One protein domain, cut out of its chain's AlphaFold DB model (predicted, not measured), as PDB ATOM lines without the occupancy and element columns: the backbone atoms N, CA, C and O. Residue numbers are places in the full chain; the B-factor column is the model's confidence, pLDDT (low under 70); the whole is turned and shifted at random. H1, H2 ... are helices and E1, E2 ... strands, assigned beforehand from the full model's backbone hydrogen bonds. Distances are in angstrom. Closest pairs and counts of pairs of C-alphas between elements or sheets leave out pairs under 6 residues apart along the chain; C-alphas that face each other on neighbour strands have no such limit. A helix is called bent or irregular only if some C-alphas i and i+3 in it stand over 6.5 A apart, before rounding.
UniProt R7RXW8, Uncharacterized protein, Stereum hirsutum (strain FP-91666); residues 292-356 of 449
ATOM      1  N   TYR A 292       7.229  -7.771  84.084       97.50
ATOM      2  CA  TYR A 292       6.222  -8.172  83.114       97.50
ATOM      3  C   TYR A 292       4.839  -7.878  83.685       97.50
ATOM      4  O   TYR A 292       4.405  -8.527  84.630       97.50
ATOM      5  N   TYR A 293       4.134  -6.906  83.122       97.69
ATOM      6  CA  TYR A 293       2.757  -6.602  83.486       97.69
ATOM      7  C   TYR A 293       1.821  -7.310  82.520       97.69
ATOM      8  O   TYR A 293       1.883  -7.090  81.310       97.69
ATOM      9  N   VAL A 294       0.947  -8.160  83.055       98.19
ATOM     10  CA  VAL A 294      -0.177  -8.701  82.298       98.19
ATOM     11  C   VAL A 294      -1.403  -7.862  82.584       98.19
ATOM     12  O   VAL A 294      -1.810  -7.746  83.734       98.19
ATOM     13  N   ILE A 295      -1.987  -7.291  81.540       98.19
ATOM     14  CA  ILE A 295      -3.199  -6.479  81.595       98.19
ATOM     15  C   ILE A 295      -4.308  -7.298  80.942       98.19
ATOM     16  O   ILE A 295      -4.300  -7.484  79.734       98.19
ATOM     17  N   VAL A 296      -5.240  -7.819  81.736       97.88
ATOM     18  CA  VAL A 296      -6.429  -8.557  81.268       97.88
ATOM     19  C   VAL A 296      -7.531  -7.597  80.867       97.88
ATOM     20  O   VAL A 296      -8.118  -7.736  79.801       97.88
ATOM     21  N   ARG A 297      -7.783  -6.584  81.696       97.25
ATOM     22  CA  ARG A 297      -8.759  -5.532  81.404       97.25
ATOM     23  C   ARG A 297      -8.063  -4.188  81.464       97.25
ATOM     24  O   ARG A 297      -7.505  -3.828  82.501       97.25
ATOM     25  N   GLY A 298      -8.064  -3.491  80.337       97.19
ATOM     26  CA  GLY A 298      -7.343  -2.242  80.147       97.19
ATOM     27  C   GLY A 298      -7.563  -1.671  78.748       97.19
ATOM     28  O   GLY A 298      -8.317  -2.233  77.954       97.19
ATOM     29  N   ARG A 299      -6.881  -0.563  78.446       96.56
ATOM     30  CA  ARG A 299      -6.868   0.057  77.112       96.56
ATOM     31  C   ARG A 299      -6.221  -0.842  76.068       96.56
ATOM     32  O   ARG A 299      -6.654  -0.888  74.929       96.56
ATOM     33  N   GLU A 300      -5.172  -1.553  76.474       96.81
ATOM     34  CA  GLU A 300      -4.479  -2.524  75.629       96.81
ATOM     35  C   GLU A 300      -4.196  -3.778  76.462       96.81
ATOM     36  O   GLU A 300      -3.224  -3.817  77.224       96.81
ATOM     37  N   PRO A 301      -5.080  -4.788  76.391       97.56
ATOM     38  CA  PRO A 301      -4.838  -6.067  77.031       97.56
ATOM     39  C   PRO A 301      -3.627  -6.781  76.421       97.56
ATOM     40  O   PRO A 301      -3.453  -6.805  75.204       97.56
ATOM     41  N   GLY A 302      -2.798  -7.400  77.257       97.81
ATOM     42  CA  GLY A 302      -1.609  -8.117  76.808       97.81
ATOM     43  C   GLY A 302      -0.535  -8.250  77.880       97.81
ATOM     44  O   GLY A 302      -0.735  -7.904  79.043       97.81
ATOM     45  N   VAL A 303       0.627  -8.765  77.476       98.12
ATOM     46  CA  VAL A 303       1.816  -8.874  78.331       98.12
ATOM     47  C   VAL A 303       2.832  -7.833  77.884       98.12
ATOM     48  O   VAL A 303       3.356  -7.921  76.777       98.12
ATOM     49  N   THR A 304       3.146  -6.874  78.749       97.31
ATOM     50  CA  THR A 304       4.122  -5.815  78.472       97.31
ATOM     51  C   THR A 304       5.316  -5.946  79.412       97.31
ATOM     52  O   THR A 304       5.156  -6.184  80.608       97.31
ATOM     53  N   ARG A 305       6.537  -5.818  78.882       97.25
ATOM     54  CA  ARG A 305       7.748  -5.682  79.703       97.25
ATOM     55  C   ARG A 305       8.011  -4.194  79.878       97.25
ATOM     56  O   ARG A 305       8.427  -3.533  78.934       97.25
ATOM     57  N   THR A 306       7.689  -3.659  81.045       96.06
ATOM     58  CA  THR A 306       7.791  -2.221  81.308       96.06
ATOM     59  C   THR A 306       7.873  -1.954  82.809       96.06
ATOM     60  O   THR A 306       7.769  -2.863  83.630       96.06
ATOM     61  N   ASN A 307       8.083  -0.702  83.195       95.06
ATOM     62  CA  ASN A 307       7.916  -0.275  84.578       95.06
ATOM     63  C   ASN A 307       6.436   0.045  84.869       95.06
ATOM     64  O   ASN A 307       5.598   0.112  83.968       95.06
ATOM     65  N   TRP A 308       6.098   0.289  86.139       93.94
ATOM     66  CA  TRP A 308       4.717   0.620  86.512       93.94
ATOM     67  C   TRP A 308       4.173   1.854  85.777       93.94
ATOM     68  O   TRP A 308       2.990   1.900  85.464       93.94
ATOM     69  N   VAL A 309       5.020   2.842  85.466       94.12
ATOM     70  CA  VAL A 309       4.592   4.061  84.762       94.12
ATOM     71  C   VAL A 309       4.084   3.730  83.358       94.12
ATOM     72  O   VAL A 309       3.047   4.256  82.967       94.12
ATOM     73  N   GLY A 310       4.759   2.830  82.638       95.56
ATOM     74  CA  GLY A 310       4.295   2.348  81.337       95.56
ATOM     75  C   GLY A 310       3.018   1.515  81.444       95.56
ATOM     76  O   GLY A 310       2.043   1.803  80.759       95.56
ATOM     77  N   ALA A 311       2.973   0.548  82.367       97.00
ATOM     78  CA  ALA A 311       1.792  -0.300  82.556       97.00
ATOM     79  C   ALA A 311       0.546   0.503  82.973       97.00
ATOM     80  O   ALA A 311      -0.567   0.217  82.528       97.00
ATOM     81  N   ARG A 312       0.737   1.546  83.791       96.81
ATOM     82  CA  ARG A 312      -0.330   2.414  84.294       96.81
ATOM     83  C   ARG A 312      -1.126   3.075  83.170       96.81
ATOM     84  O   ARG A 312      -2.336   3.210  83.316       96.81
ATOM     85  N   VAL A 313      -0.496   3.435  82.050       96.88
ATOM     86  CA  VAL A 313      -1.180   4.066  80.902       96.88
ATOM     87  C   VAL A 313      -2.342   3.207  80.389       96.88
ATOM     88  O   VAL A 313      -3.350   3.746  79.935       96.88
ATOM     89  N   HIS A 314      -2.242   1.884  80.523       97.50
ATOM     90  CA  HIS A 314      -3.257   0.949  80.047       97.50
ATOM     91  C   HIS A 314      -4.367   0.666  81.063       97.50
ATOM     92  O   HIS A 314      -5.391   0.113  80.679       97.50
ATOM     93  N   VAL A 315      -4.199   1.015  82.338       97.06
ATOM     94  CA  VAL A 315      -5.157   0.659  83.404       97.06
ATOM     95  C   VAL A 315      -5.767   1.878  84.097       97.06
ATOM     96  O   VAL A 315      -6.827   1.769  84.707       97.06
ATOM     97  N   ASP A 316      -5.132   3.048  83.998       96.12
ATOM     98  CA  ASP A 316      -5.587   4.253  84.687       96.12
ATOM     99  C   ASP A 316      -6.900   4.792  84.092       96.12
ATOM    100  O   ASP A 316      -7.046   4.967  82.875       96.12
ATOM    101  N   GLY A 317      -7.856   5.064  84.981       95.19
ATOM    102  CA  GLY A 317      -9.207   5.510  84.636       95.19
ATOM    103  C   GLY A 317     -10.192   4.404  84.235       95.19
ATOM    104  O   GLY A 317     -11.337   4.726  83.932       95.19
ATOM    105  N   ILE A 318      -9.799   3.124  84.254       96.06
ATOM    106  CA  ILE A 318     -10.696   1.995  83.952       96.06
ATOM    107  C   ILE A 318     -11.150   1.352  85.266       96.06
ATOM    108  O   ILE A 318     -10.349   0.801  86.020       96.06
ATOM    109  N   ALA A 319     -12.450   1.447  85.558       92.69
ATOM    110  CA  ALA A 319     -13.020   1.085  86.859       92.69
ATOM    111  C   ALA A 319     -12.862  -0.404  87.222       92.69
ATOM    112  O   ALA A 319     -12.791  -0.750  88.401       92.69
ATOM    113  N   ASP A 320     -12.800  -1.278  86.221       95.56
ATOM    114  CA  ASP A 320     -12.647  -2.724  86.363       95.56
ATOM    115  C   ASP A 320     -11.326  -3.234  85.765       95.56
ATOM    116  O   ASP A 320     -11.230  -4.402  85.379       95.56
ATOM    117  N   ALA A 321     -10.301  -2.374  85.704       96.62
ATOM    118  CA  ALA A 321      -8.983  -2.781  85.246       96.62
ATOM    119  C   ALA A 321      -8.485  -3.996  86.041       96.62
ATOM    120  O   ALA A 321      -8.493  -4.004  87.276       96.62
ATOM    121  N   TYR A 322      -8.025  -5.017  85.325       97.38
ATOM    122  CA  TYR A 322      -7.525  -6.258  85.902       97.38
ATOM    123  C   TYR A 322      -6.140  -6.516  85.339       97.38
ATOM    124  O   TYR A 322      -5.978  -6.705  84.134       97.38
ATOM    125  N   TYR A 323      -5.134  -6.459  86.205       97.81
ATOM    126  CA  TYR A 323      -3.739  -6.605  85.827       97.81
ATOM    127  C   TYR A 323      -2.940  -7.266  86.949       97.81
ATOM    128  O   TYR A 323      -3.300  -7.168  88.124       97.81
ATOM    129  N   GLN A 324      -1.832  -7.907  86.589       98.00
ATOM    130  CA  GLN A 324      -0.911  -8.521  87.537       98.00
ATOM    131  C   GLN A 324       0.536  -8.384  87.055       98.00
ATOM    132  O   GLN A 324       0.835  -8.544  85.873       98.00
ATOM    133  N   ALA A 325       1.437  -8.055  87.982       96.69
ATOM    134  CA  ALA A 325       2.866  -7.965  87.716       96.69
ATOM    135  C   ALA A 325       3.546  -9.314  87.984       96.69
ATOM    136  O   ALA A 325       3.277  -9.975  88.986       96.69
ATOM    137  N   PHE A 326       4.468  -9.680  87.107       96.50
ATOM    138  CA  PHE A 326       5.271 -10.888  87.158       96.50
ATOM    139  C   PHE A 326       6.735 -10.524  86.982       96.50
ATOM    140  O   PHE A 326       7.095  -9.607  86.247       96.50
ATOM    141  N   LEU A 327       7.591 -11.286  87.645       93.06
ATOM    142  CA  LEU A 327       9.032 -11.093  87.563       93.06
ATOM    143  C   LEU A 327       9.625 -11.793  86.321       93.06
ATOM    144  O   LEU A 327      10.625 -11.341  85.780       93.06
ATOM    145  N   SER A 328       8.959 -12.838  85.808       94.50
ATOM    146  CA  SER A 328       9.367 -13.585  84.609       94.50
ATOM    147  C   SER A 328       8.318 -13.515  83.500       94.50
ATOM    148  O   SER A 328       7.119 -13.704  83.733       94.50
ATOM    149  N   GLY A 329       8.785 -13.316  82.264       95.31
ATOM    150  CA  GLY A 329       7.936 -13.274  81.076       95.31
ATOM    151  C   GLY A 329       7.268 -14.610  80.757       95.31
ATOM    152  O   GLY A 329       6.170 -14.622  80.204       95.31
ATOM    153  N   ALA A 330       7.881 -15.738  81.132       95.94
ATOM    154  CA  ALA A 330       7.279 -17.059  80.952       95.94
ATOM    155  C   ALA A 330       6.047 -17.233  81.855       95.94
ATOM    156  O   ALA A 330       4.977 -17.615  81.374       95.94
ATOM    157  N   THR A 331       6.168 -16.866  83.135       95.62
ATOM    158  CA  THR A 331       5.059 -16.892  84.099       95.62
ATOM    159  C   THR A 331       3.951 -15.927  83.690       95.62
ATOM    160  O   THR A 331       2.785 -16.312  83.678       95.62
ATOM    161  N   ALA A 332       4.318 -14.716  83.257       97.62
ATOM    162  CA  ALA A 332       3.377 -13.726  82.741       97.62
ATOM    163  C   ALA A 332       2.576 -14.269  81.545       97.62
ATOM    164  O   ALA A 332       1.350 -14.224  81.538       97.62
ATOM    165  N   ARG A 333       3.248 -14.856  80.545       97.50
ATOM    166  CA  ARG A 333       2.582 -15.430  79.363       97.50
ATOM    167  C   ARG A 333       1.691 -16.621  79.701       97.50
ATOM    168  O   ARG A 333       0.631 -16.759  79.095       97.50
ATOM    169  N   ARG A 334       2.095 -17.482  80.641       97.00
ATOM    170  CA  ARG A 334       1.257 -18.599  81.103       97.00
ATOM    171  C   ARG A 334      -0.019 -18.075  81.761       97.00
ATOM    172  O   ARG A 334      -1.106 -18.483  81.372       97.00
ATOM    173  N   TRP A 335       0.123 -17.114  82.670       97.12
ATOM    174  CA  TRP A 335      -1.008 -16.498  83.354       97.12
ATOM    175  C   TRP A 335      -1.932 -15.745  82.384       97.12
ATOM    176  O   TRP A 335      -3.151 -15.872  82.464       97.12
ATOM    177  N   TRP A 336      -1.366 -15.048  81.392       97.31
ATOM    178  CA  TRP A 336      -2.122 -14.439  80.295       97.31
ATOM    179  C   TRP A 336      -2.937 -15.465  79.505       97.31
ATOM    180  O   TRP A 336      -4.112 -15.235  79.253       97.31
ATOM    181  N   LYS A 337      -2.357 -16.613  79.130       96.94
ATOM    182  CA  LYS A 337      -3.087 -17.667  78.401       96.94
ATOM    183  C   LYS A 337      -4.284 -18.205  79.188       96.94
ATOM    184  O   LYS A 337      -5.301 -18.504  78.572       96.94
ATOM    185  N   GLU A 338      -4.160 -18.303  80.507       96.12
ATOM    186  CA  GLU A 338      -5.231 -18.748  81.403       96.12
ATOM    187  C   GLU A 338      -6.359 -17.708  81.517       96.12
ATOM    188  O   GLU A 338      -7.530 -18.071  81.516       96.12
ATOM    189  N   HIS A 339      -6.022 -16.415  81.518       96.12
ATOM    190  CA  HIS A 339      -6.982 -15.330  81.766       96.12
ATOM    191  C   HIS A 339      -7.430 -14.572  80.506       96.12
ATOM    192  O   HIS A 339      -8.330 -13.737  80.582       96.12
ATOM    193  N   ARG A 340      -6.857 -14.846  79.323       93.06
ATOM    194  CA  ARG A 340      -7.188 -14.119  78.078       93.06
ATOM    195  C   ARG A 340      -8.644 -14.279  77.639       93.06
ATOM    196  O   ARG A 340      -9.131 -13.447  76.887       93.06
ATOM    197  N   GLY A 341      -9.336 -15.328  78.095       89.31
ATOM    198  CA  GLY A 341     -10.774 -15.505  77.851       89.31
ATOM    199  C   GLY A 341     -11.638 -14.439  78.532       89.31
ATOM    200  O   GLY A 341     -12.772 -14.217  78.125       89.31
ATOM    201  N   GLU A 342     -11.090 -13.746  79.531       85.38
ATOM    202  CA  GLU A 342     -11.728 -12.627  80.227       85.38
ATOM    203  C   GLU A 342     -11.205 -11.261  79.764       85.38
ATOM    204  O   GLU A 342     -11.497 -10.239  80.400       85.38
ATOM    205  N   ALA A 343     -10.386 -11.230  78.707       85.38
ATOM    206  CA  ALA A 343      -9.781  -9.998  78.241       85.38
ATOM    207  C   ALA A 343     -10.837  -9.086  77.610       85.38
ATOM    208  O   ALA A 343     -11.520  -9.461  76.658       85.38
ATOM    209  N   VAL A 344     -10.954  -7.870  78.141       85.50
ATOM    210  CA  VAL A 344     -11.863  -6.839  77.629       85.50
ATOM    211  C   VAL A 344     -11.024  -5.647  77.213       85.50
ATOM    212  O   VAL A 344     -10.239  -5.126  78.010       85.50
ATOM    213  N   ASN A 345     -11.193  -5.228  75.960       84.69
ATOM    214  CA  ASN A 345     -10.542  -4.041  75.443       84.69
ATOM    215  C   ASN A 345     -11.443  -2.831  75.705       84.69
ATOM    216  O   ASN A 345     -12.568  -2.756  75.211       84.69
ATOM    217  N   TYR A 346     -10.948  -1.891  76.499       80.62
ATOM    218  CA  TYR A 346     -11.580  -0.594  76.660       80.62
ATOM    219  C   TYR A 346     -10.976   0.330  75.613       80.62
ATOM    220  O   TYR A 346      -9.832   0.751  75.753       80.62
ATOM    221  N   GLY A 347     -11.736   0.650  74.564       75.94
ATOM    222  CA  GLY A 347     -11.282   1.612  73.561       75.94
ATOM    223  C   GLY A 347     -10.862   2.953  74.197       75.94
ATOM    224  O   GLY A 347     -11.067   3.182  75.393       75.94
ATOM    225  N   PRO A 348     -10.322   3.905  73.422       68.88
ATOM    226  CA  PRO A 348      -9.793   5.170  73.953       68.88
ATOM    227  C   PRO A 348     -10.807   5.992  74.771       68.88
ATOM    228  O   PRO A 348     -10.412   6.840  75.568       68.88
ATOM    229  N   THR A 349     -12.107   5.728  74.609       72.50
ATOM    230  CA  THR A 349     -13.213   6.353  75.346       72.50
ATOM    231  C   THR A 349     -13.521   5.704  76.701       72.50
ATOM    232  O   THR A 349     -14.388   6.197  77.417       72.50
ATOM    233  N   GLY A 350     -12.851   4.605  77.070       64.31
ATOM    234  CA  GLY A 350     -13.128   3.861  78.303       64.31
ATOM    235  C   GLY A 350     -14.429   3.051  78.264       64.31
ATOM    236  O   GLY A 350     -14.882   2.574  79.301       64.31
ATOM    237  N   VAL A 351     -15.034   2.885  77.084       72.25
ATOM    238  CA  VAL A 351     -16.201   2.017  76.881       72.25
ATOM    239  C   VAL A 351     -15.711   0.619  76.506       72.25
ATOM    240  O   VAL A 351     -14.850   0.474  75.638       72.25
ATOM    241  N   ALA A 352     -16.245  -0.402  77.178       65.81
ATOM    242  CA  ALA A 352     -15.917  -1.796  76.903       65.81
ATOM    243  C   ALA A 352     -16.315  -2.170  75.469       65.81
ATOM    244  O   ALA A 352     -17.481  -2.072  75.085       65.81
ATOM    245  N   SER A 353     -15.346  -2.656  74.703       59.94
ATOM    246  CA  SER A 353     -15.568  -3.410  73.479       59.94
ATOM    247  C   SER A 353     -15.221  -4.866  73.767       59.94
ATOM    248  O   SER A 353     -14.071  -5.225  74.021       59.94
ATOM    249  N   THR A 354     -16.238  -5.719  73.769       51.84
ATOM    250  CA  THR A 354     -16.042  -7.167  73.798       51.84
ATOM    251  C   THR A 354     -15.472  -7.602  72.453       51.84
ATOM    252  O   THR A 354     -16.093  -7.347  71.422       51.84
ATOM    253  N   LEU A 355     -14.305  -8.253  72.453       50.00
ATOM    254  CA  LEU A 355     -13.855  -8.997  71.280       50.00
ATOM    255  C   LEU A 355     -14.805 -10.185  71.084       50.00
ATOM    256  O   LEU A 355     -14.845 -11.087  71.919       50.00
ATOM    257  N   ASP A 356     -15.578 -10.173  69.998       43.00
ATOM    258  CA  ASP A 356     -16.310 -11.356  69.552       43.00
ATOM    259  C   ASP A 356     -15.365 -12.228  68.717       43.00
ATOM    260  O   ASP A 356     -14.990 -11.879  67.597       43.00
TER     261      ASP A 356
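Overview. This is residues 292 to 356 of the 449 residues of an uncharacterized protein of Stereum hirsutum (strain FP-91666) (UniProt R7RXW8). A small twisted sheet has E1 in its middle, with helix H2 packed along one face over E1 and the short helix H1 over the opposite face. E2 and E4 pair with successive parts of one side of E1, E3 with the other side, and the tail after E4 folds back, residues 352 to 353 pairing antiparallel with 345 to 346. The printed part has 65 residues with two named helices and four named strands, along the chain E1, E2, H1, E3, H2 and then E4; in the branched sheet E1 is antiparallel to E2 and to E3 and parallel to E4, and the class is mixed, helices and strands. The whole is compact, with a radius of gyration of the C-alphas of 11.0 A, and flat, spanning 31 by 27 by 14 A.

Along the chain. E1, residues 292 to 298, begins at C-alpha 292 (6.222, -8.172, 83.114) and is 15.1 A long. E2 is residues 302 to 306, 12.0 A, and H1 residues 308 to 312. E3, residues 322 to 326, is 13.7 A long. H2, residues 329 to 342, is 19.7 A long and irregular: C-alphas 338 and 341 are 7.3 A apart. E4, residues 344 to 346, ends at C-alpha 346 (-11.580, -0.594, 76.660).

Arrangement. E1 and E2 form an antiparallel hairpin, with N 293 and O 304 2.8 A apart. E3 is antiparallel to E1, with N 294 and O 324 2.8 A apart. E4 is parallel to E1, with N 346 and O 298 3.0 A apart. H2 is on the sheet at a height of 8.5 A, over E1 and along it at 3 degrees on the local plane; their closest C-alphas, Tyr 292 and Gly 329, are 5.8 A apart. H1 is on the opposite face at a height of 8.3 A. Every O i to N i+4 pair is within hydrogen-bond range in H1, and 8 of 10 in H2.

Size, cuts and confidence. The C-alphas farthest apart, Ala 330 and Thr 349, are 31.6 A apart. The printed part has no cut, and no link is long. Mean pLDDT of the printed part is 90.2; residues 348, 350 and 352 to 356 are under 70.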